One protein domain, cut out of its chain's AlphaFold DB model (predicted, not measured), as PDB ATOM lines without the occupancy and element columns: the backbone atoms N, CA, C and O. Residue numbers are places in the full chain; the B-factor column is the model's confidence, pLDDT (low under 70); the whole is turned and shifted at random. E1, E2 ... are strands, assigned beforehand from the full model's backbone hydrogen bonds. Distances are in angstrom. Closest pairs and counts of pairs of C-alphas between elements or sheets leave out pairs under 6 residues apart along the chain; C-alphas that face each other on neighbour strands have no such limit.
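AT A GLANCE: This is residues 40 to 212 of the 479 residues of an uncharacterized protein of Bacteriovorax sp. MedPE-SWde (UniProt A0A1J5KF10). Two lobes built of strands sit end to end along the longest axis, joined by a long link. The first, with E1 to E8, is a sandwich of a five-stranded sheet and a three-stranded sheet; the second, with E9 to E15, has two three-stranded sheets with few contacts between them, and E9 beside E15. The printed part has 173 residues, with no named helix and fifteen named strands, E1 to E15 in chain order; the class is all strand. The sheets are E3-E8-E7-E4-E5, E2-E1-E6, E10-E13-E12 and E11-E14-E15, each antiparallel. The whole is loose, with a radius of gyration of the C-alphas of 19.9 A, and elongated, spanning 66 by 38 by 24 A.

IN THESE COORDINATES: E1, residues 43 to 50, begins at C-alpha 43 (8.342, 36.202, 12.114) and is 21.5 A long. E2 is residues 53 to 57, E3 67 to 69, E4 77 to 79 and E5 82 to 84. E6, residues 92 to 98, is 20.0 A long; E7, 105 to 112, 22.6 A; E8, 115 to 122, 23.2 A, ending at C-alpha 122 (13.270, 48.480, 17.462). E9 is residues 135 to 138. E10, residues 145 to 153, is 26.7 A long. E11 is residues 159 to 162 and E12 166 to 170. E13, residues 173 to 181, is 26.0 A long, and E14, 183 to 192, 29.2 A. E15, residues 198 to 211, is the longest, 41.1 A, and ends at C-alpha 211 (2.694, 50.749, -21.702).

HOW THE PARTS SIT: The sandwich's two sheets face each other 10.3 A centre to centre, planes 20 degrees apart. E1 and E6 are antiparallel at 155 degrees, with N 46 and O 95 2.9 A apart, within hydrogen-bond range. E7 and E8 form a hairpin, with N 108 and O 119 at 2.9 A. E10 and E13 are antiparallel, with N 148 and O 178 at 2.8 A. E14 and E15 form a hairpin, with N 185 and O 205 at 2.8 A. E13 and E15 have 2 pairs of C-alphas within 8 A, the closest Lys 181 and Leu 207, 6.9 A. E9 pairs with no named strand; E9 and E15 are near each other. Between E1 and E15 the closest C-alphas are Lys 43 and Asn 199, 7.8 A.

THE WHOLE: The two C-alphas farthest apart, Lys 114 and Ser 142, are 66.4 A apart. The printed part has no cut. The link from E8 to E9, residues 123 to 134, is long. Mean pLDDT of the printed part is 73.0; 65 residues are under 70, among them 123 to 144 and 193 to 206.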
ATOM      1  N   LEU A  40       8.596  42.057   3.799       51.38
ATOM      2  CA  LEU A  40       8.787  40.729   4.376       51.38
ATOM      3  C   LEU A  40       7.881  40.464   5.583       51.38
ATOM      4  O   LEU A  40       7.908  41.182   6.583       51.38
ATOM      5  N   LYS A  41       7.168  39.335   5.538       51.94
ATOM      6  CA  LYS A  41       6.451  38.766   6.688       51.94
ATOM      7  C   LYS A  41       7.387  37.945   7.590       51.94
ATOM      8  O   LYS A  41       7.031  36.844   8.006       51.94
ATOM      9  N   SER A  42       8.579  38.461   7.899       55.84
ATOM     10  CA  SER A  42       9.491  37.802   8.840       55.84
ATOM     11  C   SER A  42       8.850  37.712  10.226       55.84
ATOM     12  O   SER A  42       8.478  38.727  10.825       55.84
ATOM     13  N   LYS A  43       8.721  36.482  10.729       64.38
ATOM     14  CA  LYS A  43       8.342  36.202  12.114       64.38
ATOM     15  C   LYS A  43       9.527  36.482  13.035       64.38
ATOM     16  O   LYS A  43      10.653  36.097  12.739       64.38
ATOM     17  N   PHE A  44       9.250  37.082  14.182       69.75
ATOM     18  CA  PHE A  44      10.207  37.304  15.257       69.75
ATOM     19  C   PHE A  44       9.786  36.516  16.491       69.75
ATOM     20  O   PHE A  44       8.663  36.664  16.976       69.75
ATOM     21  N   GLN A  45      10.697  35.697  17.010       69.88
ATOM     22  CA  GLN A  45      10.524  34.963  18.258       69.88
ATOM     23  C   GLN A  45      10.826  35.896  19.430       69.88
ATOM     24  O   GLN A  45      11.986  36.216  19.698       69.88
ATOM     25  N   ILE A  46       9.792  36.319  20.154       78.38
ATOM     26  CA  ILE A  46       9.949  37.119  21.370       78.38
ATOM     27  C   ILE A  46       9.714  36.213  22.576       78.38
ATOM     28  O   ILE A  46       8.651  35.607  22.714       78.38
ATOM     29  N   THR A  47      10.694  36.137  23.472       82.00
ATOM     30  CA  THR A  47      10.600  35.391  24.738       82.00
ATOM     31  C   THR A  47      11.140  36.229  25.893       82.00
ATOM     32  O   THR A  47      11.883  37.183  25.667       82.00
ATOM     33  N   GLY A  48      10.757  35.941  27.136       85.88
ATOM     34  CA  GLY A  48      11.254  36.705  28.280       85.88
ATOM     35  C   GLY A  48      10.479  36.515  29.576       85.88
ATOM     36  O   GLY A  48       9.628  35.636  29.688       85.88
ATOM     37  N   THR A  49      10.768  37.379  30.551       83.62
ATOM     38  CA  THR A  49      10.073  37.508  31.839       83.62
ATOM     39  C   THR A  49       9.674  38.956  32.108       83.62
ATOM     40  O   THR A  49      10.354  39.905  31.709       83.62
ATOM     41  N   LEU A  50       8.570  39.142  32.834       80.56
ATOM     42  CA  LEU A  50       8.054  40.470  33.199       80.56
ATOM     43  C   LEU A  50       8.348  40.867  34.660       80.56
ATOM     44  O   LEU A  50       8.127  42.025  35.042       80.56
ATOM     45  N   SER A  51       8.846  39.929  35.474       77.31
ATOM     46  CA  SER A  51       9.379  40.170  36.820       77.31
ATOM     47  C   SER A  51      10.443  39.109  37.186       77.31
ATOM     48  O   SER A  51      10.055  38.013  37.583       77.31
ATOM     49  N   PRO A  52      11.760  39.401  37.083       75.19
ATOM     50  CA  PRO A  52      12.370  40.648  36.602       75.19
ATOM     51  C   PRO A  52      12.096  40.904  35.112       75.19
ATOM     52  O   PRO A  52      11.678  40.007  34.383       75.19
ATOM     53  N   ARG A  53      12.312  42.145  34.657       78.75
ATOM     54  CA  ARG A  53      12.165  42.525  33.241       78.75
ATOM     55  C   ARG A  53      13.347  42.005  32.434       78.75
ATOM     56  O   ARG A  53      14.461  42.490  32.604       78.75
ATOM     57  N   PHE A  54      13.085  41.073  31.532       80.25
ATOM     58  CA  PHE A  54      14.073  40.539  30.605       80.25
ATOM     59  C   PHE A  54      13.350  40.124  29.328       80.25
ATOM     60  O   PHE A  54      12.369  39.390  29.409       80.25
ATOM     61  N   ILE A  55      13.784  40.609  28.166       79.62
ATOM     62  CA  ILE A  55      13.177  40.259  26.877       79.62
ATOM     63  C   ILE A  55      14.286  39.907  25.895       79.62
ATOM     64  O   ILE A  55      15.254  40.652  25.746       79.62
ATOM     65  N   LEU A  56      14.115  38.770  25.231       72.62
ATOM     66  CA  LEU A  56      14.917  38.321  24.111       72.62
ATOM     67  C   LEU A  56      14.124  38.493  22.812       72.62
ATOM     68  O   LEU A  56      12.956  38.109  22.739       72.62
ATOM     69  N   LEU A  57      14.782  39.023  21.786       68.00
ATOM     70  CA  LEU A  57      14.302  39.089  20.408       68.00
ATOM     71  C   LEU A  57      15.177  38.158  19.563       68.00
ATOM     72  O   LEU A  57      16.377  38.380  19.450       68.00
ATOM     73  N   ASN A  58      14.602  37.078  19.033       62.53
ATOM     74  CA  ASN A  58      15.323  35.982  18.368       62.53
ATOM     75  C   ASN A  58      16.493  35.417  19.215       62.53
ATOM     76  O   ASN A  58      17.488  34.931  18.687       62.53
ATOM     77  N   GLY A  59      16.380  35.477  20.546       55.69
ATOM     78  CA  GLY A  59      17.434  35.077  21.487       55.69
ATOM     79  C   GLY A  59      18.379  36.203  21.931       55.69
ATOM     80  O   GLY A  59      19.015  36.055  22.969       55.69
ATOM     81  N   GLU A  60      18.426  37.346  21.237       56.44
ATOM     82  CA  GLU A  60      19.286  38.482  21.613       56.44
ATOM     83  C   GLU A  60      18.625  39.345  22.698       56.44
ATOM     84  O   GLU A  60      17.430  39.636  22.616       56.44
ATOM     85  N   LYS A  61      19.377  39.812  23.704       69.06
ATOM     86  CA  LYS A  61      18.839  40.661  24.784       69.06
ATOM     87  C   LYS A  61      18.395  42.027  24.248       69.06
ATOM     88  O   LYS A  61      19.218  42.902  23.988       69.06
ATOM     89  N   ALA A  62      17.086  42.234  24.150       73.00
ATOM     90  CA  ALA A  62      16.509  43.484  23.678       73.00
ATOM     91  C   ALA A  62      16.639  44.596  24.735       73.00
ATOM     92  O   ALA A  62      16.346  44.391  25.915       73.00
ATOM     93  N   ASN A  63      17.026  45.803  24.312       69.62
ATOM     94  CA  ASN A  63      17.009  46.975  25.185       69.62
ATOM     95  C   ASN A  63      15.566  47.496  25.333       69.62
ATOM     96  O   ASN A  63      14.932  47.868  24.345       69.62
ATOM     97  N   THR A  64      15.029  47.504  26.557       69.38
ATOM     98  CA  THR A  64      13.606  47.778  26.821       69.38
ATOM     99  C   THR A  64      13.385  49.007  27.702       69.38
ATOM    100  O   THR A  64      13.266  48.905  28.928       69.38
ATOM    101  N   GLY A  65      13.260  50.175  27.069       78.31
ATOM    102  CA  GLY A  65      12.901  51.448  27.703       78.31
ATOM    103  C   GLY A  65      11.428  51.531  28.132       78.31
ATOM    104  O   GLY A  65      10.681  52.371  27.634       78.31
ATOM    105  N   PHE A  66      10.994  50.659  29.051       84.06
ATOM    106  CA  PHE A  66       9.610  50.577  29.539       84.06
ATOM    107  C   PHE A  66       9.148  51.851  30.275       84.06
ATOM    108  O   PHE A  66       9.357  51.994  31.484       84.06
ATOM    109  N   LYS A  67       8.428  52.740  29.578       87.81
ATOM    110  CA  LYS A  67       7.778  53.927  30.166       87.81
ATOM    111  C   LYS A  67       6.404  53.553  30.764       87.81
ATOM    112  O   LYS A  67       5.671  52.742  30.197       87.81
ATOM    113  N   LYS A  68       6.059  54.119  31.933       88.62
ATOM    114  CA  LYS A  68       4.756  53.946  32.628       88.62
ATOM    115  C   LYS A  68       3.635  54.585  31.786       88.62
ATOM    116  O   LYS A  68       3.838  55.657  31.221       88.62
ATOM    117  N   ILE A  69       2.474  53.934  31.682       87.62
ATOM    118  CA  ILE A  69       1.303  54.388  30.901       87.62
ATOM    119  C   ILE A  69      -0.016  54.158  31.660       87.62
ATOM    120  O   ILE A  69      -0.095  53.304  32.543       87.62
ATOM    121  N   LYS A  70      -1.078  54.891  31.287       86.62
ATOM    122  CA  LYS A  70      -2.442  54.663  31.802       86.62
ATOM    123  C   LYS A  70      -2.983  53.310  31.308       86.62
ATOM    124  O   LYS A  70      -2.871  52.993  30.125       86.62
ATOM    125  N   CYS A  71      -3.604  52.533  32.195       80.38
ATOM    126  CA  CYS A  71      -4.119  51.185  31.917       80.38
ATOM    127  C   CYS A  71      -5.432  51.172  31.096       80.38
ATOM    128  O   CYS A  71      -6.445  50.639  31.544       80.38
ATOM    129  N   ARG A  72      -5.434  51.737  29.880       73.06
ATOM    130  CA  ARG A  72      -6.586  51.690  28.956       73.06
ATOM    131  C   ARG A  72      -6.833  50.252  28.466       73.06
ATOM    132  O   ARG A  72      -6.173  49.798  27.538       73.06
ATOM    133  N   GLY A  73      -7.742  49.522  29.117       70.12
ATOM    134  CA  GLY A  73      -8.178  48.172  28.711       70.12
ATOM    135  C   GLY A  73      -7.119  47.058  28.806       70.12
ATOM    136  O   GLY A  73      -7.376  45.925  28.400       70.12
ATOM    137  N   LEU A  74      -5.926  47.343  29.335       77.31
ATOM    138  CA  LEU A  74      -4.831  46.377  29.430       77.31
ATOM    139  C   LEU A  74      -5.024  45.466  30.653       77.31
ATOM    140  O   LEU A  74      -4.720  45.856  31.782       77.31
ATOM    141  N   ARG A  75      -5.550  44.255  30.423       73.12
ATOM    142  CA  ARG A  75      -5.669  43.207  31.453       73.12
ATOM    143  C   ARG A  75      -4.294  42.604  31.782       73.12
ATOM    144  O   ARG A  75      -3.820  42.788  32.898       73.12
ATOM    145  N   ASP A  76      -3.613  42.028  30.788       81.19
ATOM    146  CA  ASP A  76      -2.317  41.346  30.957       81.19
ATOM    147  C   ASP A  76      -1.199  41.927  30.072       81.19
ATOM    148  O   ASP A  76      -0.878  43.114  30.183       81.19
ATOM    149  N   MET A  77      -0.566  41.097  29.239       87.88
ATOM    150  CA  MET A  77       0.465  41.467  28.277       87.88
ATOM    151  C   MET A  77      -0.144  41.557  26.876       87.88
ATOM    152  O   MET A  77      -0.974  40.731  26.490       87.88
ATOM    153  N   LYS A  78       0.301  42.550  26.104       90.31
ATOM    154  CA  LYS A  78       0.003  42.686  24.680       90.31
ATOM    155  C   LYS A  78       1.264  42.999  23.878       90.31
ATOM    156  O   LYS A  78       2.041  43.863  24.282       90.31
ATOM    157  N   ILE A  79       1.415  42.364  22.717       87.06
ATOM    158  CA  ILE A  79       2.421  42.719  21.700       87.06
ATOM    159  C   ILE A  79       1.664  43.150  20.442       87.06
ATOM    160  O   ILE A  79       0.748  42.453  20.016       87.06
ATOM    161  N   ASN A  80       1.979  44.331  19.903       83.94
ATOM    162  CA  ASN A  80       1.243  44.983  18.804       83.94
ATOM    163  C   ASN A  80      -0.279  45.137  19.042       83.94
ATOM    164  O   ASN A  80      -1.045  45.341  18.109       83.94
ATOM    165  N   GLY A  81      -0.724  45.080  20.304       81.75
ATOM    166  CA  GLY A  81      -2.138  45.150  20.693       81.75
ATOM    167  C   GLY A  81      -2.833  43.789  20.844       81.75
ATOM    168  O   GLY A  81      -3.872  43.717  21.509       81.75
ATOM    169  N   GLU A  82      -2.244  42.712  20.327       85.00
ATOM    170  CA  GLU A  82      -2.712  41.335  20.510       85.00
ATOM    171  C   GLU A  82      -2.328  40.794  21.890       85.00
ATOM    172  O   GLU A  82      -1.227  41.059  22.372       85.00
ATOM    173  N   GLY A  83      -3.196  39.990  22.508       86.06
ATOM    174  CA  GLY A  83      -2.904  39.341  23.790       86.06
ATOM    175  C   GLY A  83      -1.739  38.344  23.727       86.06
ATOM    176  O   GLY A  83      -1.460  37.745  22.683       86.06
ATOM    177  N   VAL A  84      -1.077  38.156  24.872       88.38
ATOM    178  CA  VAL A  84      -0.053  37.125  25.101       88.38
ATOM    179  C   VAL A  84      -0.314  36.465  26.456       88.38
ATOM    180  O   VAL A  84      -0.458  37.167  27.460       88.38
ATOM    181  N   LYS A  85      -0.387  35.129  26.496       85.38
ATOM    182  CA  LYS A  85      -0.451  34.372  27.758       85.38
ATOM    183  C   LYS A  85       0.906  34.465  28.469       85.38
ATOM    184  O   LYS A  85       1.943  34.416  27.813       85.38
ATOM    185  N   THR A  86       0.902  34.601  29.796       84.19
ATOM    186  CA  THR A  86       2.134  34.612  30.607       84.19
ATOM    187  C   THR A  86       2.081  33.532  31.677       84.19
ATOM    188  O   THR A  86       1.102  33.465  32.415       84.19
ATOM    189  N   GLU A  87       3.142  32.747  31.803       79.44
ATOM    190  CA  GLU A  87       3.221  31.565  32.664       79.44
ATOM    191  C   GLU A  87       4.089  31.797  33.907       79.44
ATOM    192  O   GLU A  87       5.053  32.570  33.880       79.44
ATOM    193  N   SER A  88       3.813  31.046  34.979       75.38
ATOM    194  CA  SER A  88       4.514  31.074  36.277       75.38
ATOM    195  C   SER A  88       4.475  32.417  37.033       75.38
ATOM    196  O   SER A  88       4.135  33.472  36.496       75.38
ATOM    197  N   LYS A  89       4.921  32.404  38.300       74.19
ATOM    198  CA  LYS A  89       5.079  33.613  39.135       74.19
ATOM    199  C   LYS A  89       6.037  34.657  38.521       74.19
ATOM    200  O   LYS A  89       5.888  35.847  38.788       74.19
ATOM    201  N   LEU A  90       6.977  34.238  37.665       75.19
ATOM    202  CA  LEU A  90       7.922  35.120  36.955       75.19
ATOM    203  C   LEU A  90       7.312  35.799  35.713       75.19
ATOM    204  O   LEU A  90       7.912  36.722  35.149       75.19
ATOM    205  N   ARG A  91       6.123  35.346  35.283       82.94
ATOM    206  CA  ARG A  91       5.432  35.764  34.052       82.94
ATOM    207  C   ARG A  91       6.355  35.653  32.841       82.94
ATOM    208  O   ARG A  91       6.696  36.647  32.195       82.94
ATOM    209  N   ARG A  92       6.780  34.409  32.609       84.25
ATOM    210  CA  ARG A  92       7.453  33.944  31.396       84.25
ATOM    211  C   ARG A  92       6.491  34.050  30.217       84.25
ATOM    212  O   ARG A  92       5.286  33.901  30.404       84.25
ATOM    213  N   PHE A  93       6.998  34.304  29.021       85.88
ATOM    214  CA  PHE A  93       6.194  34.291  27.801       85.88
ATOM    215  C   PHE A  93       7.039  33.867  26.597       85.88
ATOM    216  O   PHE A  93       8.249  34.088  26.575       85.88
ATOM    217  N   PHE A  94       6.378  33.316  25.582       84.81
ATOM    218  CA  PHE A  94       6.899  33.136  24.230       84.81
ATOM    219  C   PHE A  94       5.803  33.543  23.242       84.81
ATOM    220  O   PHE A  94       4.632  33.220  23.453       84.81
ATOM    221  N   LYS A  95       6.163  34.258  22.175       82.75
ATOM    222  CA  LYS A  95       5.271  34.520  21.042       82.75
ATOM    223  C   LYS A  95       6.063  34.802  19.769       82.75
ATOM    224  O   LYS A  95       7.008  35.589  19.786       82.75
ATOM    225  N   GLU A  96       5.620  34.222  18.659       77.00
ATOM    226  CA  GLU A  96       6.008  34.667  17.322       77.00
ATOM    227  C   GLU A  96       5.150  35.864  16.898       77.00
ATOM    228  O   GLU A  96       3.922  35.809  17.000       77.00
ATOM    229  N   VAL A  97       5.768  36.942  16.411       73.62
ATOM    230  CA  VAL A  97       5.045  38.096  15.845       73.62
ATOM    231  C   VAL A  97       5.662  38.557  14.533       73.62
ATOM    232  O   VAL A  97       6.878  38.538  14.371       73.62
ATOM    233  N   THR A  98       4.833  39.049  13.620       70.69
ATOM    234  CA  THR A  98       5.294  39.772  12.429       70.69
ATOM    235  C   THR A  98       5.343  41.271  12.737       70.69
ATOM    236  O   THR A  98       4.460  41.803  13.418       70.69
ATOM    237  N   VAL A  99       6.363  41.981  12.249       65.44
ATOM    238  CA  VAL A  99       6.393  43.453  12.321       65.44
ATOM    239  C   VAL A  99       5.415  44.019  11.279       65.44
ATOM    240  O   VAL A  99       5.469  43.594  10.126       65.44
ATOM    241  N   PRO A 100       4.525  44.969  11.629       60.25
ATOM    242  CA  PRO A 100       3.633  45.587  10.653       60.25
ATOM    243  C   PRO A 100       4.403  46.267   9.514       60.25
ATOM    244  O   PRO A 100       5.379  46.973   9.763       60.25
ATOM    245  N   ALA A 101       3.903  46.116   8.284       52.84
ATOM    246  CA  ALA A 101       4.477  46.624   7.031       52.84
ATOM    247  C   ALA A 101       5.014  48.073   7.081       52.84
ATOM    248  O   ALA A 101       6.003  48.405   6.430       52.84
ATOM    249  N   ASN A 102       4.362  48.933   7.867       54.12
ATOM    250  CA  ASN A 102       4.644  50.360   8.015       54.12
ATOM    251  C   ASN A 102       5.482  50.717   9.262       54.12
ATOM    252  O   ASN A 102       5.506  51.876   9.676       54.12
ATOM    253  N   ARG A 103       6.156  49.750   9.907       61.66
ATOM    254  CA  ARG A 103       6.956  49.972  11.128       61.66
ATOM    255  C   ARG A 103       8.317  49.274  11.076       61.66
ATOM    256  O   ARG A 103       8.555  48.353  10.309       61.66
ATOM    257  N   ASN A 104       9.234  49.740  11.921       63.75
ATOM    258  CA  ASN A 104      10.532  49.117  12.222       63.75
ATOM    259  C   ASN A 104      10.649  48.746  13.714       63.75
ATOM    260  O   ASN A 104      11.745  48.662  14.259       63.75
ATOM    261  N   TYR A 105       9.513  48.586  14.391       73.25
ATOM    262  CA  TYR A 105       9.414  48.239  15.804       73.25
ATOM    263  C   TYR A 105       8.097  47.509  16.065       73.25
ATOM    264  O   TYR A 105       7.129  47.674  15.317       73.25
ATOM    265  N   PHE A 106       8.046  46.775  17.172       79.06
ATOM    266  CA  PHE A 106       6.798  46.299  17.764       79.06
ATOM    267  C   PHE A 106       6.570  46.943  19.142       79.06
ATOM    268  O   PHE A 106       7.515  47.299  19.853       79.06
ATOM    269  N   ASP A 107       5.301  47.136  19.499       87.50
ATOM    270  CA  ASP A 107       4.880  47.720  20.777       87.50
ATOM    271  C   ASP A 107       4.637  46.591  21.797       87.50
ATOM    272  O   ASP A 107       3.665  45.846  21.662       87.50
ATOM    273  N   ILE A 108       5.477  46.465  22.834       89.69
ATOM    274  CA  ILE A 108       5.209  45.583  23.987       89.69
ATOM    275  C   ILE A 108       4.606  46.404  25.121       89.69
ATOM    276  O   ILE A 108       5.255  47.297  25.665       89.69
ATOM    277  N   SER A 109       3.401  46.037  25.550       90.81
ATOM    278  CA  SER A 109       2.761  46.600  26.740       90.81
ATOM    279  C   SER A 109       2.373  45.519  27.742       90.81
ATOM    280  O   SER A 109       1.997  44.414  27.358       90.81
ATOM    281  N   TYR A 110       2.470  45.818  29.039       90.50
ATOM    282  CA  TYR A 110       2.006  44.903  30.083       90.50
ATOM    283  C   TYR A 110       1.602  45.614  31.379       90.50
ATOM    284  O   TYR A 110       2.100  46.699  31.696       90.50
ATOM    285  N   ARG A 111       0.717  44.980  32.150       86.75
ATOM    286  CA  ARG A 111       0.291  45.423  33.487       86.75
ATOM    287  C   ARG A 111       1.060  44.701  34.602       86.75
ATOM    288  O   ARG A 111       1.159  43.477  34.577       86.75
ATOM    289  N   LYS A 112       1.552  45.424  35.617       84.00
ATOM    290  CA  LYS A 112       2.051  44.886  36.903       84.00
ATOM    291  C   LYS A 112       1.322  45.598  38.052       84.00
ATOM    292  O   LYS A 112       1.523  46.789  38.283       84.00
ATOM    293  N   GLY A 113       0.451  44.871  38.754       82.75
ATOM    294  CA  GLY A 113      -0.418  45.437  39.793       82.75
ATOM    295  C   GLY A 113      -1.375  46.498  39.228       82.75
ATOM    296  O   GLY A 113      -2.086  46.246  38.254       82.75
ATOM    297  N   LYS A 114      -1.376  47.698  39.823       83.56
ATOM    298  CA  LYS A 114      -2.138  48.866  39.334       83.56
ATOM    299  C   LYS A 114      -1.416  49.666  38.227       83.56
ATOM    300  O   LYS A 114      -2.028  50.549  37.641       83.56
ATOM    301  N   SER A 115      -0.144  49.377  37.919       87.25
ATOM    302  CA  SER A 115       0.636  50.105  36.900       87.25
ATOM    303  C   SER A 115       0.705  49.364  35.565       87.25
ATOM    304  O   SER A 115       0.874  48.146  35.530       87.25
ATOM    305  N   CYS A 116       0.664  50.108  34.458       89.44
ATOM    306  CA  CYS A 116       0.905  49.591  33.113       89.44
ATOM    307  C   CYS A 116       2.168  50.212  32.506       89.44
ATOM    308  O   CYS A 116       2.537  51.342  32.829       89.44
ATOM    309  N   TYR A 117       2.835  49.466  31.629       89.94
ATOM    310  CA  TYR A 117       4.090  49.854  30.988       89.94
ATOM    311  C   TYR A 117       4.036  49.586  29.486       89.94
ATOM    312  O   TYR A 117       3.359  48.655  29.053       89.94
ATOM    313  N   LEU A 118       4.775  50.382  28.715       90.25
ATOM    314  CA  LEU A 118       4.956  50.251  27.269       90.25
ATOM    315  C   LEU A 118       6.440  50.429  26.927       90.25
ATOM    316  O   LEU A 118       7.057  51.405  27.352       90.25
ATOM    317  N   SER A 119       6.994  49.513  26.135       87.75
ATOM    318  CA  SER A 119       8.269  49.685  25.436       87.75
ATOM    319  C   SER A 119       8.033  49.485  23.947       87.75
ATOM    320  O   SER A 119       7.365  48.533  23.545       87.75
ATOM    321  N   LYS A 120       8.640  50.341  23.130       86.25
ATOM    322  CA  LYS A 120       8.933  49.984  21.741       86.25
ATOM    323  C   LYS A 120      10.203  49.149  21.745       86.25
ATOM    324  O   LYS A 120      11.114  49.457  22.514       86.25
ATOM    325  N   ILE A 121      10.253  48.105  20.931       79.12
ATOM    326  CA  ILE A 121      11.492  47.380  20.648       79.12
ATOM    327  C   ILE A 121      11.754  47.535  19.157       79.12
ATOM    328  O   ILE A 121      10.976  47.059  18.329       79.12
ATOM    329  N   SER A 122      12.814  48.274  18.833       72.56
ATOM    330  CA  SER A 122      13.270  48.480  17.462       72.56
ATOM    331  C   SER A 122      13.824  47.181  16.890       72.56
ATOM    332  O   SER A 122      14.537  46.446  17.570       72.56
ATOM    333  N   VAL A 123      13.522  46.926  15.623       68.94
ATOM    334  CA  VAL A 123      13.980  45.759  14.870       68.94
ATOM    335  C   VAL A 123      14.969  46.237  13.812       68.94
ATOM    336  O   VAL A 123      14.666  47.156  13.046       68.94
ATOM    337  N   LYS A 124      16.161  45.630  13.764       60.69
ATOM    338  CA  LYS A 124      17.163  45.947  12.738       60.69
ATOM    339  C   LYS A 124      16.623  45.604  11.348       60.69
ATOM    340  O   LYS A 124      16.182  44.486  11.090       60.69
ATOM    341  N   LYS A 125      16.688  46.576  10.435       55.62
ATOM    342  CA  LYS A 125      16.284  46.425   9.032       55.62
ATOM    343  C   LYS A 125      17.472  46.010   8.160       55.62
ATOM    344  O   LYS A 125      18.026  46.853   7.446       55.62
ATOM    345  N   GLY A 126      17.802  44.716   8.194       54.81
ATOM    346  CA  GLY A 126      18.579  44.073   7.125       54.81
ATOM    347  C   GLY A 126      17.898  44.261   5.761       54.81
ATOM    348  O   GLY A 126      16.704  44.570   5.720       54.81
ATOM    349  N   ILE A 127      18.651  44.109   4.663       50.12
ATOM    350  CA  ILE A 127      18.276  44.553   3.300       50.12
ATOM    351  C   ILE A 127      16.798  44.288   2.967       50.12
ATOM    352  O   ILE A 127      16.028  45.221   2.746       50.12
ATOM    353  N   PHE A 128      16.395  43.018   2.999       52.72
ATOM    354  CA  PHE A 128      15.083  42.553   2.543       52.72
ATOM    355  C   PHE A 128      13.913  42.964   3.457       52.72
ATOM    356  O   PHE A 128      12.763  42.975   3.028       52.72
ATOM    357  N   ASN A 129      14.183  43.381   4.702       52.03
ATOM    358  CA  ASN A 129      13.174  43.924   5.629       52.03
ATOM    359  C   ASN A 129      12.807  45.395   5.325       52.03
ATOM    360  O   ASN A 129      12.118  46.057   6.112       52.03
ATOM    361  N   ARG A 130      13.277  45.942   4.198       52.84
ATOM    362  CA  ARG A 130      12.863  47.239   3.653       52.84
ATOM    363  C   ARG A 130      11.912  46.975   2.478       52.84
ATOM    364  O   ARG A 130      12.343  46.333   1.526       52.84
ATOM    365  N   PRO A 131      10.647  47.443   2.506       50.88
ATOM    366  CA  PRO A 131       9.811  47.384   1.312       50.88
ATOM    367  C   PRO A 131      10.467  48.208   0.203       50.88
ATOM    368  O   PRO A 131      10.827  49.367   0.424       50.88
ATOM    369  N   ILE A 132      10.584  47.624  -0.986       53.50
ATOM    370  CA  ILE A 132      10.853  48.378  -2.207       53.50
ATOM    371  C   ILE A 132       9.563  49.148  -2.494       53.50
ATOM    372  O   ILE A 132       8.526  48.543  -2.788       53.50
ATOM    373  N   SER A 133       9.611  50.470  -2.318       53.69
ATOM    374  CA  SER A 133       8.497  51.364  -2.628       53.69
ATOM    375  C   SER A 133       8.098  51.240  -4.098       53.69
ATOM    376  O   SER A 133       8.940  50.927  -4.941       53.69
ATOM    377  N   ARG A 134       6.820  51.511  -4.406       46.09
ATOM    378  CA  ARG A 134       6.331  51.540  -5.790       46.09
ATOM    379  C   ARG A 134       7.228  52.473  -6.611       46.09
ATOM    380  O   ARG A 134       7.343  53.650  -6.274       46.09
ATOM    381  N   ARG A 135       7.879  51.948  -7.649       51.12
ATOM    382  CA  ARG A 135       8.784  52.702  -8.532       51.12
ATOM    383  C   ARG A 135       8.423  52.464  -9.990       51.12
ATOM    384  O   ARG A 135       7.972  51.378 -10.342       51.12
ATOM    385  N   ILE A 136       8.644  53.489 -10.805       49.22
ATOM    386  CA  ILE A 136       8.533  53.452 -12.262       49.22
ATOM    387  C   ILE A 136       9.907  53.768 -12.848       49.22
ATOM    388  O   ILE A 136      10.601  54.654 -12.345       49.22
ATOM    389  N   ILE A 137      10.306  53.012 -13.868       55.31
ATOM    390  CA  ILE A 137      11.582  53.141 -14.577       55.31
ATOM    391  C   ILE A 137      11.292  53.119 -16.079       55.31
ATOM    392  O   ILE A 137      10.745  52.141 -16.589       55.31
ATOM    393  N   GLN A 138      11.671  54.181 -16.787       52.97
ATOM    394  CA  GLN A 138      11.692  54.219 -18.250       52.97
ATOM    395  C   GLN A 138      12.682  53.168 -18.772       52.97
ATOM    396  O   GLN A 138      13.815  53.104 -18.293       52.97
ATOM    397  N   ASN A 139      12.259  52.324 -19.718       54.88
ATOM    398  CA  ASN A 139      13.118  51.282 -20.278       54.88
ATOM    399  C   ASN A 139      13.013  51.224 -21.809       54.88
ATOM    400  O   ASN A 139      12.006  50.785 -22.364       54.88
ATOM    401  N   GLU A 140      14.098  51.614 -22.472       50.31
ATOM    402  CA  GLU A 140      14.279  51.537 -23.926       50.31
ATOM    403  C   GLU A 140      14.725  50.135 -24.393       50.31
ATOM    404  O   GLU A 140      14.660  49.815 -25.579       50.31
ATOM    405  N   SER A 141      15.181  49.275 -23.473       49.59
ATOM    406  CA  SER A 141      15.713  47.951 -23.790       49.59
ATOM    407  C   SER A 141      14.636  46.868 -23.815       49.59
ATOM    408  O   SER A 141      13.855  46.711 -22.878       49.59
ATOM    409  N   SER A 142      14.664  46.026 -24.847       51.53
ATOM    410  CA  SER A 142      13.807  44.842 -24.985       51.53
ATOM    411  C   SER A 142      14.212  43.651 -24.098       51.53
ATOM    412  O   SER A 142      13.642  42.564 -24.234       51.53
ATOM    413  N   SER A 143      15.185  43.811 -23.191       54.66
ATOM    414  CA  SER A 143      15.602  42.745 -22.275       54.66
ATOM    415  C   SER A 143      14.478  42.349 -21.312       54.66
ATOM    416  O   SER A 143      13.900  43.191 -20.626       54.66
ATOM    417  N   LYS A 144      14.202  41.042 -21.228       62.16
ATOM    418  CA  LYS A 144      13.206  40.460 -20.309       62.16
ATOM    419  C   LYS A 144      13.675  40.392 -18.848       62.16
ATOM    420  O   LYS A 144      12.848  40.187 -17.964       62.16
ATOM    421  N   ASP A 145      14.976  40.574 -18.624       70.38
ATOM    422  CA  ASP A 145      15.666  40.366 -17.353       70.38
ATOM    423  C   ASP A 145      16.260  41.700 -16.852       70.38
ATOM    424  O   ASP A 145      16.874  42.443 -17.623       70.38
ATOM    425  N   TYR A 146      16.081  41.998 -15.563       70.81
ATOM    426  CA  TYR A 146      16.275  43.315 -14.949       70.81
ATOM    427  C   TYR A 146      17.132  43.269 -13.680       70.81
ATOM    428  O   TYR A 146      16.724  42.681 -12.679       70.81
ATOM    429  N   LEU A 147      18.265  43.974 -13.672       71.62
ATOM    430  CA  LEU A 147      19.172  44.027 -12.523       71.62
ATOM    431  C   LEU A 147      18.633  44.928 -11.391       71.62
ATOM    432  O   LEU A 147      18.836  46.145 -11.389       71.62
ATOM    433  N   LEU A 148      17.979  44.324 -10.398       71.56
ATOM    434  CA  LEU A 148      17.636  44.967  -9.131       71.56
ATOM    435  C   LEU A 148      18.875  45.009  -8.228       71.56
ATOM    436  O   LEU A 148      19.427  43.965  -7.887       71.56
ATOM    437  N   LYS A 149      19.254  46.208  -7.767       66.94
ATOM    438  CA  LYS A 149      20.275  46.402  -6.725       66.94
ATOM    439  C   LYS A 149      19.640  46.892  -5.425       66.94
ATOM    440  O   LYS A 149      18.945  47.908  -5.418       66.94
ATOM    441  N   LEU A 150      19.904  46.194  -4.324       66.88
ATOM    442  CA  LEU A 150      19.495  46.556  -2.967       66.88
ATOM    443  C   LEU A 150      20.723  46.746  -2.067       66.88
ATOM    444  O   LEU A 150      21.750  46.099  -2.249       66.88
ATOM    445  N   SER A 151      20.624  47.607  -1.056       65.25
ATOM    446  CA  SER A 151      21.663  47.741  -0.029       65.25
ATOM    447  C   SER A 151      21.079  48.079   1.340       65.25
ATOM    448  O   SER A 151      19.959  48.588   1.461       65.25
ATOM    449  N   GLY A 152      21.828  47.754   2.389       65.12
ATOM    450  CA  GLY A 152      21.405  47.945   3.769       65.12
ATOM    451  C   GLY A 152      22.535  47.723   4.766       65.12
ATOM    452  O   GLY A 152      23.607  47.228   4.424       65.12
ATOM    453  N   ASP A 153      22.277  48.113   6.007       66.81
ATOM    454  CA  ASP A 153      23.232  48.014   7.108       66.81
ATOM    455  C   ASP A 153      23.387  46.551   7.561       66.81
ATOM    456  O   ASP A 153      22.413  45.791   7.558       66.81
ATOM    457  N   HIS A 154      24.603  46.162   7.947       74.44
ATOM    458  CA  HIS A 154      24.968  44.791   8.301       74.44
ATOM    459  C   HIS A 154      25.836  44.770   9.564       74.44
ATOM    460  O   HIS A 154      26.898  45.397   9.607       74.44
ATOM    461  N   THR A 155      25.411  44.045  10.601       75.94
ATOM    462  CA  THR A 155      26.154  43.987  11.868       75.94
ATOM    463  C   THR A 155      27.123  42.815  11.885       75.94
ATOM    464  O   THR A 155      26.759  41.689  11.560       75.94
ATOM    465  N   LYS A 156      28.342  43.053  12.380       76.25
ATOM    466  CA  LYS A 156      29.313  41.993  12.674       76.25
ATOM    467  C   LYS A 156      28.669  40.882  13.521       76.25
ATOM    468  O   LYS A 156      28.188  41.154  14.618       76.25
ATOM    469  N   GLY A 157      28.706  39.650  13.013       75.50
ATOM    470  CA  GLY A 157      28.135  38.457  13.649       75.50
ATOM    471  C   GLY A 157      26.779  38.019  13.082       75.50
ATOM    472  O   GLY A 157      26.393  36.876  13.287       75.50
ATOM    473  N   GLU A 158      26.076  38.877  12.342       79.19
ATOM    474  CA  GLU A 158      24.913  38.471  11.542       79.19
ATOM    475  C   GLU A 158      25.406  37.739  10.280       79.19
ATOM    476  O   GLU A 158      26.433  38.112   9.711       79.19
ATOM    477  N   THR A 159      24.691  36.715   9.810       80.25
ATOM    478  CA  THR A 159      24.957  36.094   8.500       80.25
ATOM    479  C   THR A 159      23.736  36.219   7.603       80.25
ATOM    480  O   THR A 159      22.589  36.184   8.053       80.25
ATOM    481  N   LEU A 160      23.982  36.412   6.311       80.38
ATOM    482  CA  LEU A 160      22.944  36.542   5.302       80.38
ATOM    483  C   LEU A 160      23.335  35.669   4.113       80.38
ATOM    484  O   LEU A 160      24.437  35.794   3.586       80.38
ATOM    485  N   LYS A 161      22.426  34.778   3.731       82.75
ATOM    486  CA  LYS A 161      22.474  33.936   2.536       82.75
ATOM    487  C   LYS A 161      21.327  34.361   1.623       82.75
ATOM    488  O   LYS A 161      20.287  34.810   2.113       82.75
ATOM    489  N   VAL A 162      21.510  34.206   0.322       83.50
ATOM    490  CA  VAL A 162      20.509  34.487  -0.713       83.50
ATOM    491  C   VAL A 162      20.456  33.292  -1.650       83.50
ATOM    492  O   VAL A 162      21.494  32.696  -1.927       83.50
ATOM    493  N   ASP A 163      19.262  32.931  -2.110       83.25
ATOM    494  CA  ASP A 163      19.080  31.717  -2.920       83.25
ATOM    495  C   ASP A 163      19.214  32.013  -4.429       83.25
ATOM    496  O   ASP A 163      19.259  31.108  -5.257       83.25
ATOM    497  N   GLN A 164      19.250  33.301  -4.785       85.38
ATOM    498  CA  GLN A 164      19.363  33.840  -6.139       85.38
ATOM    499  C   GLN A 164      20.154  35.150  -6.091       85.38
ATOM    500  O   GLN A 164      19.935  35.944  -5.175       85.38
ATOM    501  N   GLY A 165      20.977  35.426  -7.104       85.31
ATOM    502  CA  GLY A 165      21.735  36.677  -7.214       85.31
ATOM    503  C   GLY A 165      22.967  36.764  -6.304       85.31
ATOM    504  O   GLY A 165      23.250  35.867  -5.511       85.31
ATOM    505  N   ASP A 166      23.697  37.867  -6.431       87.44
ATOM    506  CA  ASP A 166      24.989  38.097  -5.789       87.44
ATOM    507  C   ASP A 166      24.838  38.900  -4.490       87.44
ATOM    508  O   ASP A 166      24.139  39.915  -4.445       87.44
ATOM    509  N   LEU A 167      25.539  38.489  -3.428       86.69
ATOM    510  CA  LEU A 167      25.583  39.199  -2.146       86.69
ATOM    511  C   LEU A 167      27.024  39.575  -1.778       86.69
ATOM    512  O   LEU A 167      27.833  38.725  -1.419       86.69
ATOM    513  N   THR A 168      27.325  40.872  -1.791       88.00
ATOM    514  CA  THR A 168      28.612  41.432  -1.350       88.00
ATOM    515  C   THR A 168      28.465  42.109   0.011       88.00
ATOM    516  O   THR A 168      27.532  42.879   0.235       88.00
ATOM    517  N   ILE A 169      29.410  41.886   0.928       84.38
ATOM    518  CA  ILE A 169      29.447  42.546   2.244       84.38
ATOM    519  C   ILE A 169      30.738  43.362   2.354       84.38
ATOM    520  O   ILE A 169      31.835  42.816   2.260       84.38
ATOM    521  N   LYS A 170      30.621  44.684   2.535       83.94
ATOM    522  CA  LYS A 170      31.759  45.617   2.581       83.94
ATOM    523  C   LYS A 170      31.447  46.809   3.486       83.94
ATOM    524  O   LYS A 170      30.374  47.396   3.398       83.94
ATOM    525  N   GLY A 171      32.387  47.180   4.360       80.88
ATOM    526  CA  GLY A 171      32.299  48.409   5.167       80.88
ATOM    527  C   GLY A 171      31.080  48.508   6.097       80.88
ATOM    528  O   GLY A 171      30.524  49.591   6.248       80.88
ATOM    529  N   GLY A 172      30.621  47.393   6.681       78.81
ATOM    530  CA  GLY A 172      29.423  47.371   7.540       78.81
ATOM    531  C   GLY A 172      28.090  47.467   6.785       78.81
ATOM    532  O   GLY A 172      27.044  47.674   7.401       78.81
ATOM    533  N   LYS A 173      28.110  47.312   5.456       73.88
ATOM    534  CA  LYS A 173      26.922  47.237   4.604       73.88
ATOM    535  C   LYS A 173      26.915  45.950   3.791       73.88
ATOM    536  O   LYS A 173      27.966  45.443   3.396       73.88
ATOM    537  N   SER A 174      25.716  45.460   3.515       76.94
ATOM    538  CA  SER A 174      25.471  44.420   2.521       76.94
ATOM    539  C   SER A 174      24.866  45.045   1.264       76.94
ATOM    540  O   SER A 174      24.039  45.959   1.344       76.94
ATOM    541  N   TYR A 175      25.269  44.517   0.115       78.19
ATOM    542  CA  TYR A 175      24.855  44.896  -1.230       78.19
ATOM    543  C   TYR A 175      24.384  43.630  -1.936       78.19
ATOM    544  O   TYR A 175      25.104  42.634  -1.939       78.19
ATOM    545  N   TYR A 176      23.179  43.660  -2.488       76.75
ATOM    546  CA  TYR A 176      22.539  42.516  -3.123       76.75
ATOM    547  C   TYR A 176      22.116  42.868  -4.545       76.75
ATOM    548  O   TYR A 176      21.489  43.910  -4.747       76.75
ATOM    549  N   GLU A 177      22.435  42.010  -5.506       80.38
ATOM    550  CA  GLU A 177      22.152  42.226  -6.924       80.38
ATOM    551  C   GLU A 177      21.489  40.986  -7.536       80.38
ATOM    552  O   GLU A 177      21.992  39.877  -7.392       80.38
ATOM    553  N   VAL A 178      20.350  41.149  -8.213       82.12
ATOM    554  CA  VAL A 178      19.612  40.024  -8.812       82.12
ATOM    555  C   VAL A 178      18.937  40.427 -10.117       82.12
ATOM    556  O   VAL A 178      18.431  41.542 -10.239       82.12
ATOM    557  N   ASN A 179      18.910  39.514 -11.088       81.31
ATOM    558  CA  ASN A 179      18.154  39.690 -12.325       81.31
ATOM    559  C   ASN A 179      16.725  39.162 -12.142       81.31
ATOM    560  O   ASN A 179      16.522  37.968 -11.938       81.31
ATOM    561  N   LEU A 180      15.747  40.063 -12.206       80.44
ATOM    562  CA  LEU A 180      14.315  39.779 -12.104       80.44
ATOM    563  C   LEU A 180      13.655  39.754 -13.485       80.44
ATOM    564  O   LEU A 180      14.137  40.406 -14.407       80.44
ATOM    565  N   LYS A 181      12.528  39.060 -13.626       81.56
ATOM    566  CA  LYS A 181      11.752  38.966 -14.875       81.56
ATOM    567  C   LYS A 181      10.400  39.652 -14.739       81.56
ATOM    568  O   LYS A 181       9.949  39.916 -13.629       81.56
ATOM    569  N   GLU A 182       9.735  39.931 -15.855       75.81
ATOM    570  CA  GLU A 182       8.316  40.302 -15.819       75.81
ATOM    571  C   GLU A 182       7.475  39.205 -15.133       75.81
ATOM    572  O   GLU A 182       7.726  38.011 -15.310       75.81
ATOM    573  N   GLY A 183       6.488  39.622 -14.337       75.94
ATOM    574  CA  GLY A 183       5.663  38.766 -13.488       75.94
ATOM    575  C   GLY A 183       6.014  38.865 -11.999       75.94
ATOM    576  O   GLY A 183       6.623  39.828 -11.529       75.94
ATOM    577  N   ILE A 184       5.588  37.862 -11.228       79.38
ATOM    578  CA  ILE A 184       5.864  37.775  -9.788       79.38
ATOM    579  C   ILE A 184       7.195  37.048  -9.580       79.38
ATOM    580  O   ILE A 184       7.320  35.860  -9.865       79.38
ATOM    581  N   ASN A 185       8.174  37.762  -9.033       80.12
ATOM    582  CA  ASN A 185       9.461  37.223  -8.615       80.12
ATOM    583  C   ASN A 185       9.455  36.984  -7.103       80.12
ATOM    584  O   ASN A 185       8.808  37.720  -6.354       80.12
ATOM    585  N   HIS A 186      10.241  36.017  -6.639       78.94
ATOM    586  CA  HIS A 186      10.444  35.752  -5.217       78.94
ATOM    587  C   HIS A 186      11.927  35.865  -4.876       78.94
ATOM    588  O   HIS A 186      12.715  34.984  -5.203       78.94
ATOM    589  N   ILE A 187      12.297  36.955  -4.200       77.50
ATOM    590  CA  ILE A 187      13.643  37.139  -3.657       77.50
ATOM    591  C   ILE A 187      13.697  36.400  -2.322       77.50
ATOM    592  O   ILE A 187      13.116  36.854  -1.327       77.50
ATOM    593  N   THR A 188      14.354  35.243  -2.309       77.31
ATOM    594  CA  THR A 188      14.460  34.374  -1.132       77.31
ATOM    595  C   THR A 188      15.891  34.282  -0.603       77.31
ATOM    596  O   THR A 188      16.871  34.591  -1.287       77.31
ATOM    597  N   GLY A 189      16.005  33.929   0.673       76.44
ATOM    598  CA  GLY A 189      17.280  33.796   1.363       76.44
ATOM    599  C   GLY A 189      17.099  33.481   2.840       76.44
ATOM    600  O   GLY A 189      15.980  33.354   3.337       76.44
ATOM    601  N   THR A 190      18.207  33.405   3.571       74.94
ATOM    602  CA  THR A 190      18.214  33.081   5.004       74.94
ATOM    603  C   THR A 190      19.072  34.073   5.779       74.94
ATOM    604  O   THR A 190      20.229  34.307   5.439       74.94
ATOM    605  N   TYR A 191      18.514  34.645   6.846       74.69
ATOM    606  CA  TYR A 191      19.224  35.529   7.772       74.69
ATOM    607  C   TYR A 191      19.410  34.849   9.131       74.69
ATOM    608  O   TYR A 191      18.419  34.544   9.803       74.69
ATOM    609  N   ALA A 192      20.659  34.663   9.559       73.94
ATOM    610  CA  ALA A 192      20.987  34.286  10.930       73.94
ATOM    611  C   ALA A 192      21.425  35.516  11.732       73.94
ATOM    612  O   ALA A 192      22.193  36.356  11.261       73.94
ATOM    613  N   ASN A 193      20.953  35.614  12.973       66.31
ATOM    614  CA  ASN A 193      21.429  36.631  13.908       66.31
ATOM    615  C   ASN A 193      22.752  36.217  14.584       66.31
ATOM    616  O   ASN A 193      23.273  35.128  14.340       66.31
ATOM    617  N   SER A 194      23.263  37.052  15.495       66.56
ATOM    618  CA  SER A 194      24.555  36.821  16.171       66.56
ATOM    619  C   SER A 194      24.592  35.611  17.120       66.56
ATOM    620  O   SER A 194      25.640  35.285  17.672       66.56
ATOM    621  N   PHE A 195      23.462  34.911  17.271       64.50
ATOM    622  CA  PHE A 195      23.288  33.690  18.062       64.50
ATOM    623  C   PHE A 195      22.909  32.482  17.179       64.50
ATOM    624  O   PHE A 195      22.400  31.484  17.685       64.50
ATOM    625  N   GLY A 196      23.105  32.578  15.857       63.69
ATOM    626  CA  GLY A 196      22.898  31.479  14.910       63.69
ATOM    627  C   GLY A 196      21.437  31.115  14.626       63.69
ATOM    628  O   GLY A 196      21.189  30.088  14.000       63.69
ATOM    629  N   ARG A 197      20.448  31.919  15.051       60.22
ATOM    630  CA  ARG A 197      19.037  31.644  14.729       60.22
ATOM    631  C   ARG A 197      18.706  32.110  13.319       60.22
ATOM    632  O   ARG A 197      18.509  33.306  13.098       60.22
ATOM    633  N   GLU A 198      18.626  31.157  12.399       64.25
ATOM    634  CA  GLU A 198      18.202  31.368  11.016       64.25
ATOM    635  C   GLU A 198      16.712  31.750  10.905       64.25
ATOM    636  O   GLU A 198      15.864  31.323  11.690       64.25
ATOM    637  N   ASN A 199      16.401  32.596   9.923       61.41
ATOM    638  CA  ASN A 199      15.061  33.058   9.570       61.41
ATOM    639  C   ASN A 199      14.965  33.046   8.041       61.41
ATOM    640  O   ASN A 199      15.749  33.732   7.379       61.41
ATOM    641  N   VAL A 200      14.004  32.303   7.488       63.31
ATOM    642  CA  VAL A 200      13.749  32.286   6.040       63.31
ATOM    643  C   VAL A 200      13.094  33.600   5.616       63.31
ATOM    644  O   VAL A 200      12.186  34.116   6.277       63.31
ATOM    645  N   LEU A 201      13.570  34.145   4.502       64.25
ATOM    646  CA  LEU A 201      13.113  35.377   3.878       64.25
ATOM    647  C   LEU A 201      12.459  35.029   2.534       64.25
ATOM    648  O   LEU A 201      12.991  34.225   1.775       64.25
ATOM    649  N   ASN A 202      11.316  35.642   2.232       67.44
ATOM    650  CA  ASN A 202      10.668  35.559   0.922       67.44
ATOM    651  C   ASN A 202       9.976  36.894   0.624       67.44
ATOM    652  O   ASN A 202       8.903  37.183   1.161       67.44
ATOM    653  N   LEU A 203      10.645  37.725  -0.176       69.56
ATOM    654  CA  LEU A 203      10.200  39.047  -0.600       69.56
ATOM    655  C   LEU A 203       9.587  38.931  -2.009       69.56
ATOM    656  O   LEU A 203      10.340  38.816  -2.980       69.56
ATOM    657  N   PRO A 204       8.247  38.958  -2.150       67.56
ATOM    658  CA  PRO A 204       7.612  38.990  -3.459       67.56
ATOM    659  C   PRO A 204       7.828  40.360  -4.115       67.56
ATOM    660  O   PRO A 204       7.506  41.400  -3.524       67.56
ATOM    661  N   VAL A 205       8.355  40.346  -5.339       69.81
ATOM    662  CA  VAL A 205       8.551  41.522  -6.195       69.81
ATOM    663  C   VAL A 205       7.816  41.297  -7.511       69.81
ATOM    664  O   VAL A 205       8.236  40.527  -8.372       69.81
ATOM    665  N   GLU A 206       6.694  41.984  -7.645       69.56
ATOM    666  CA  GLU A 206       5.885  42.056  -8.852       69.56
ATOM    667  C   GLU A 206       6.503  43.100  -9.788       69.56
ATOM    668  O   GLU A 206       6.707  44.257  -9.402       69.56
ATOM    669  N   LEU A 207       6.838  42.659 -10.998       71.31
ATOM    670  CA  LEU A 207       7.314  43.479 -12.102       71.31
ATOM    671  C   LEU A 207       6.281  43.426 -13.230       71.31
ATOM    672  O   LEU A 207       6.121  42.378 -13.851       71.31
ATOM    673  N   SER A 208       5.614  44.540 -13.526       66.00
ATOM    674  CA  SER A 208       4.796  44.687 -14.737       66.00
ATOM    675  C   SER A 208       5.491  45.611 -15.735       66.00
ATOM    676  O   SER A 208       5.985  46.680 -15.357       66.00
ATOM    677  N   TYR A 209       5.512  45.242 -17.021       64.38
ATOM    678  CA  TYR A 209       5.591  46.266 -18.058       64.38
ATOM    679  C   TYR A 209       4.220  46.933 -18.167       64.38
ATOM    680  O   TYR A 209       3.224  46.303 -18.516       64.38
ATOM    681  N   GLU A 210       4.182  48.235 -17.932       58.84
ATOM    682  CA  GLU A 210       3.038  49.066 -18.281       58.84
ATOM    683  C   GLU A 210       3.426  49.900 -19.509       58.84
ATOM    684  O   GLU A 210       4.513  50.482 -19.597       58.84
ATOM    685  N   ARG A 211       2.555  49.892 -20.523       55.09
ATOM    686  CA  ARG A 211       2.694  50.749 -21.702       55.09
ATOM    687  C   ARG A 211       1.825  51.973 -21.492       55.09
ATOM    688  O   ARG A 211       0.653  51.831 -21.144       55.09
ATOM    689  N   TYR A 212       2.383  53.152 -21.739       56.12
ATOM    690  CA  TYR A 212       1.623  54.389 -21.644       56.12
ATOM    691  C   TYR A 212       0.405  54.331 -22.583       56.12
ATOM    692  O   TYR A 212       0.552  54.065 -23.779       56.12
TER     693      TYR A 212